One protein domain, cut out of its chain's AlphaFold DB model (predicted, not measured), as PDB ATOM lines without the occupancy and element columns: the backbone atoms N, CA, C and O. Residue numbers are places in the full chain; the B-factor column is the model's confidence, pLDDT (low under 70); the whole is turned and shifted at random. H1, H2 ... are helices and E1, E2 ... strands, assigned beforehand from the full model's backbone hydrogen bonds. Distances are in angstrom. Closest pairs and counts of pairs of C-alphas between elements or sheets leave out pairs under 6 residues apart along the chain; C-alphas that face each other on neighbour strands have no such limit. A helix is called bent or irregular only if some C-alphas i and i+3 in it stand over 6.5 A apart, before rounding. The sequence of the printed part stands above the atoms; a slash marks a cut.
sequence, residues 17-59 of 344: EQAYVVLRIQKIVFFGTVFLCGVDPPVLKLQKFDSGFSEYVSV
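Overview. This is residues 17 to 59 of the 344 residues of the protein "PINc domain-containing protein" of Cryptotermes secundus (UniProt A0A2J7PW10). One long helix, H1, makes an arm whose residues 17 to 31 stand free, and at its other end a small two-stranded hairpin, E1 and E2, follows beyond a loop. Only residues 32 to 36 of H1 come within 10 A of the hairpin, mostly of E1, and the contacts are few. You have 43 printed residues, with one named helix and two named strands in the order H1, E1, E2; the sheet order is E1 - E2, antiparallel, and the class is mixed, helices and strands. The whole is loose, with a radius of gyration of the C-alphas of 12.8 A, and flat, spanning 37 by 28 by 11 A.

Along the chain. Find C-alpha 17 at (203.507, 199.718, 347.524); from there H1, residues 17 to 36, runs 27.1 A to C-alpha 36 at (182.616, 197.770, 330.449). H1 is neither bent nor irregular, but only just: C-alphas 33 and 36 are 6.0 A apart. Next find E1, residues 44 to 48, 13.0 A long, then E2, residues 54 to 58, 13.4 A long, ending at C-alpha 58 at (179.512, 206.290, 328.776).

Arrangement. Look first at the hairpin of E1 and E2, antiparallel at 149 degrees between their directions. N 45 and O 57 are within hydrogen-bond range at 2.9 A, as are N 47 and O 55 at 2.8 A. The closest C-alphas of H1 and E1 are those of Leu 36 and Leu 44, 5.4 A apart. H1 and E2 are apart. Within H1, 15 of 16 O i to N i+4 pairs are within hydrogen-bond range.

Size, cuts and confidence. The two C-alphas farthest apart, those of Glu 17 and Asp 50, are 38.0 A from each other. The printed part has no cut. The link from H1 to E1 is short, that from E1 to E2 tight. The mean pLDDT of the printed part is 83.2, and no printed residue is under 70.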
ATOM      1  N   GLU A  17     204.584 198.734 347.656       82.31
ATOM      2  CA  GLU A  17     203.507 199.718 347.524       82.31
ATOM      3  C   GLU A  17     203.286 200.079 346.057       82.31
ATOM      4  O   GLU A  17     202.154 200.065 345.563       82.31
ATOM      5  N   GLN A  18     204.373 200.324 345.321       82.50
ATOM      6  CA  GLN A  18     204.302 200.603 343.891       82.50
ATOM      7  C   GLN A  18     203.717 199.411 343.126       82.50
ATOM      8  O   GLN A  18     202.853 199.593 342.265       82.50
ATOM      9  N   ALA A  19     204.135 198.190 343.464       86.50
ATOM     10  CA  ALA A  19     203.591 196.971 342.876       86.50
ATOM     11  C   ALA A  19     202.080 196.841 343.135       86.50
ATOM     12  O   ALA A  19     201.326 196.513 342.216       86.50
ATOM     13  N   TYR A  20     201.618 197.164 344.347       85.62
ATOM     14  CA  TYR A  20     200.197 197.142 344.692       85.62
ATOM     15  C   TYR A  20     199.386 198.179 343.906       85.62
ATOM     16  O   TYR A  20     198.318 197.867 343.371       85.62
ATOM     17  N   VAL A  21     199.900 199.407 343.775       84.75
ATOM     18  CA  VAL A  21     199.255 200.468 342.988       84.75
ATOM     19  C   VAL A  21     199.171 200.079 341.513       84.75
ATOM     20  O   VAL A  21     198.102 200.194 340.912       84.75
ATOM     21  N   VAL A  22     200.258 199.562 340.931       87.50
ATOM     22  CA  VAL A  22     200.275 199.089 339.538       87.50
ATOM     23  C   VAL A  22     199.263 197.966 339.338       87.50
ATOM     24  O   VAL A  22     198.486 198.012 338.385       87.50
ATOM     25  N   LEU A  23     199.202 197.001 340.260       87.44
ATOM     26  CA  LEU A  23     198.226 195.918 340.199       87.44
ATOM     27  C   LEU A  23     196.785 196.445 340.256       87.44
ATOM     28  O   LEU A  23     195.920 196.006 339.494       87.44
ATOM     29  N   ARG A  24     196.513 197.406 341.142       88.81
ATOM     30  CA  ARG A  24     195.197 198.044 341.248       88.81
ATOM     31  C   ARG A  24     194.819 198.752 339.947       88.81
ATOM     32  O   ARG A  24     193.706 198.560 339.461       88.81
ATOM     33  N   ILE A  25     195.740 199.519 339.361       88.12
ATOM     34  CA  ILE A  25     195.528 200.197 338.075       88.12
ATOM     35  C   ILE A  25     195.261 199.170 336.971       88.12
ATOM     36  O   ILE A  25     194.297 199.327 336.228       88.12
ATOM     37  N   GLN A  26     196.039 198.088 336.893       87.06
ATOM     38  CA  GLN A  26     195.830 197.022 335.909       87.06
ATOM     39  C   GLN A  26     194.442 196.389 336.023       87.06
ATOM     40  O   GLN A  26     193.775 196.209 335.008       87.06
ATOM     41  N   LYS A  27     193.971 196.106 337.245       86.31
ATOM     42  CA  LYS A  27     192.619 195.574 337.476       86.31
ATOM     43  C   LYS A  27     191.531 196.548 337.022       86.31
ATOM     44  O   LYS A  27     190.569 196.124 336.390       86.31
ATOM     45  N   ILE A  28     191.693 197.843 337.304       86.38
ATOM     46  CA  ILE A  28     190.749 198.885 336.872       86.38
ATOM     47  C   ILE A  28     190.738 199.003 335.345       86.38
ATOM     48  O   ILE A  28     189.666 199.034 334.744       86.38
ATOM     49  N   VAL A  29     191.913 199.021 334.709       85.00
ATOM     50  CA  VAL A  29     192.045 199.081 333.247       85.00
ATOM     51  C   VAL A  29     191.414 197.852 332.604       85.00
ATOM     52  O   VAL A  29     190.621 197.997 331.678       85.00
ATOM     53  N   PHE A  30     191.707 196.653 333.104       85.81
ATOM     54  CA  PHE A  30     191.091 195.417 332.627       85.81
ATOM     55  C   PHE A  30     189.566 195.458 332.763       85.81
ATOM     56  O   PHE A  30     188.857 195.187 331.799       85.81
ATOM     57  N   PHE A  31     189.045 195.873 333.918       84.12
ATOM     58  CA  PHE A  31     187.605 196.015 334.115       84.12
ATOM     59  C   PHE A  31     186.979 197.020 333.134       84.12
ATOM     60  O   PHE A  31     186.011 196.698 332.450       84.12
ATOM     61  N   GLY A  32     187.556 198.216 333.000       82.75
ATOM     62  CA  GLY A  32     187.039 199.241 332.094       82.75
ATOM     63  C   GLY A  32     187.102 198.840 330.617       82.75
ATOM     64  O   GLY A  32     186.159 199.079 329.867       82.75
ATOM     65  N   THR A  33     188.189 198.195 330.192       80.94
ATOM     66  CA  THR A  33     188.420 197.866 328.775       80.94
ATOM     67  C   THR A  33     187.810 196.541 328.338       80.94
ATOM     68  O   THR A  33     187.366 196.440 327.201       80.94
ATOM     69  N   VAL A  34     187.766 195.530 329.208       78.31
ATOM     70  CA  VAL A  34     187.285 194.186 328.856       78.31
ATOM     71  C   VAL A  34     185.839 193.991 329.278       78.31
ATOM     72  O   VAL A  34     185.045 193.497 328.485       78.31
ATOM     73  N   PHE A  35     185.465 194.412 330.488       80.56
ATOM     74  CA  PHE A  35     184.084 194.269 330.945       80.56
ATOM     75  C   PHE A  35     183.221 195.414 330.437       80.56
ATOM     76  O   PHE A  35     182.288 195.169 329.686       80.56
ATOM     77  N   LEU A  36     183.531 196.667 330.772       81.88
ATOM     78  CA  LEU A  36     182.616 197.770 330.449       81.88
ATOM     79  C   LEU A  36     182.512 198.069 328.945       81.88
ATOM     80  O   LEU A  36     181.449 198.498 328.497       81.88
ATOM     81  N   CYS A  37     183.567 197.821 328.161       82.25
ATOM     82  CA  CYS A  37     183.503 197.931 326.695       82.25
ATOM     83  C   CYS A  37     183.069 196.631 325.994       82.25
ATOM     84  O   CYS A  37     182.692 196.686 324.826       82.25
ATOM     85  N   GLY A  38     183.179 195.473 326.657       75.31
ATOM     86  CA  GLY A  38     182.949 194.153 326.053       75.31
ATOM     87  C   GLY A  38     181.599 193.512 326.382       75.31
ATOM     88  O   GLY A  38     181.278 192.472 325.813       75.31
ATOM     89  N   VAL A  39     180.811 194.103 327.286       77.50
ATOM     90  CA  VAL A  39     179.415 193.706 327.533       77.50
ATOM     91  C   VAL A  39     178.496 194.181 326.404       77.50
ATOM     92  O   VAL A  39     178.759 195.206 325.784       77.50
ATOM     93  N   ASP A  40     177.415 193.442 326.148       74.56
ATOM     94  CA  ASP A  40     176.353 193.826 325.209       74.56
ATOM     95  C   ASP A  40     175.036 194.021 325.987       74.56
ATOM     96  O   ASP A  40     174.562 193.058 326.603       74.56
ATOM     97  N   PRO A  41     174.451 195.234 326.025       75.81
ATOM     98  CA  PRO A  41     174.929 196.473 325.399       75.81
ATOM     99  C   PRO A  41     176.162 197.075 326.111       75.81
ATOM    100  O   PRO A  41     176.260 196.984 327.339       75.81
ATOM    101  N   PRO A  42     177.094 197.722 325.379       79.38
ATOM    102  CA  PRO A  42     178.319 198.273 325.956       79.38
ATOM    103  C   PRO A  42     178.022 199.442 326.890       79.38
ATOM    104  O   PRO A  42     177.255 200.347 326.562       79.38
ATOM    105  N   VAL A  43     178.682 199.448 328.048       84.00
ATOM    106  CA  VAL A  43     178.561 200.524 329.042       84.00
ATOM    107  C   VAL A  43     179.482 201.690 328.683       84.00
ATOM    108  O   VAL A  43     179.079 202.848 328.777       84.00
ATOM    109  N   LEU A  44     180.704 201.393 328.231       85.69
ATOM    110  CA  LEU A  44     181.694 202.373 327.778       85.69
ATOM    111  C   LEU A  44     182.063 202.142 326.308       85.69
ATOM    112  O   LEU A  44     182.111 201.008 325.836       85.69
ATOM    113  N   LYS A  45     182.396 203.219 325.592       84.69
ATOM    114  CA  LYS A  45     182.956 203.162 324.235       84.69
ATOM    115  C   LYS A  45     184.139 204.107 324.102       84.69
ATOM    116  O   LYS A  45     184.083 205.250 324.541       84.69
ATOM    117  N   LEU A  46     185.200 203.630 323.454       84.62
ATOM    118  CA  LEU A  46     186.348 204.458 323.099       84.62
ATOM    119  C   LEU A  46     185.981 205.375 321.923       84.62
ATOM    120  O   LEU A  46     185.783 204.905 320.798       84.62
ATOM    121  N   GLN A  47     185.899 206.675 322.177       83.38
ATOM    122  CA  GLN A  47     185.745 207.714 321.171       83.38
ATOM    123  C   GLN A  47     187.127 208.230 320.765       83.38
ATOM    124  O   GLN A  47     187.938 208.601 321.611       83.38
ATOM    125  N   LYS A  48     187.403 208.232 319.460       87.44
ATOM    126  CA  LYS A  48     188.629 208.796 318.886       87.44
ATOM    127  C   LYS A  48     188.287 210.124 318.232       87.44
ATOM    128  O   LYS A  48     187.349 210.182 317.441       87.44
ATOM    129  N   PHE A  49     189.042 211.158 318.563       82.75
ATOM    130  CA  PHE A  49     188.916 212.479 317.965       82.75
ATOM    131  C   PHE A  49     189.945 212.648 316.845       82.75
ATOM    132  O   PHE A  49     191.041 212.089 316.906       82.75
ATOM    133  N   ASP A  50     189.620 213.477 315.853       79.75
ATOM    134  CA  ASP A  50     190.510 213.775 314.719       79.75
ATOM    135  C   ASP A  50     191.826 214.452 315.150       79.75
ATOM    136  O   ASP A  50     192.813 214.441 314.420       79.75
ATOM    137  N   SER A  51     191.870 214.991 316.374       78.31
ATOM    138  CA  SER A  51     193.068 215.531 317.025       78.31
ATOM    139  C   SER A  51     194.067 214.461 317.493       78.31
ATOM    140  O   SER A  51     195.128 214.804 318.012       78.31
ATOM    141  N   GLY A  52     193.738 213.172 317.355       81.00
ATOM    142  CA  GLY A  52     194.539 212.048 317.850       81.00
ATOM    143  C   GLY A  52     194.295 211.701 319.325       81.00
ATOM    144  O   GLY A  52     194.836 210.711 319.815       81.00
ATOM    145  N   PHE A  53     193.461 212.468 320.032       80.31
ATOM    146  CA  PHE A  53     193.037 212.160 321.398       80.31
ATOM    147  C   PHE A  53     191.985 211.041 321.404       80.31
ATOM    148  O   PHE A  53     191.142 210.963 320.510       80.31
ATOM    149  N   SER A  54     192.034 210.153 322.399       84.50
ATOM    150  CA  SER A  54     191.042 209.089 322.582       84.50
ATOM    151  C   SER A  54     190.538 209.089 324.020       84.50
ATOM    152  O   SER A  54     191.343 209.158 324.945       84.50
ATOM    153  N   GLU A  55     189.227 208.972 324.203       86.62
ATOM    154  CA  GLU A  55     188.573 208.991 325.514       86.62
ATOM    155  C   GLU A  55     187.498 207.904 325.608       86.62
ATOM    156  O   GLU A  55     186.857 207.565 324.614       86.62
ATOM    157  N   TYR A  56     187.301 207.337 326.797       84.50
ATOM    158  CA  TYR A  56     186.205 206.408 327.062       84.50
ATOM    159  C   TYR A  56     184.965 207.181 327.516       84.50
ATOM    160  O   TYR A  56     184.994 207.838 328.552       84.50
ATOM    161  N   VAL A  57     183.869 207.065 326.765       84.88
ATOM    162  CA  VAL A  57     182.600 207.759 327.036       84.88
ATOM    163  C   VAL A  57     181.526 206.744 327.426       84.88
ATOM    164  O   VAL A  57     181.462 205.653 326.851       84.88
ATOM    165  N   SER A  58     180.683 207.093 328.400       84.25
ATOM    166  CA  SER A  58     179.512 206.290 328.776       84.25
ATOM    167  C   SER A  58     178.475 206.286 327.657       84.25
ATOM    168  O   SER A  58     178.081 207.342 327.169       84.25
ATOM    169  N   VAL A  59     178.024 205.095 327.267       82.50
ATOM    170  CA  VAL A  59     176.988 204.896 326.235       82.50
ATOM    171  C   VAL A  59     175.630 204.575 326.865       82.50
ATOM    172  O   VAL A  59     174.615 204.513 326.176       82.50
TER     173      VAL A  59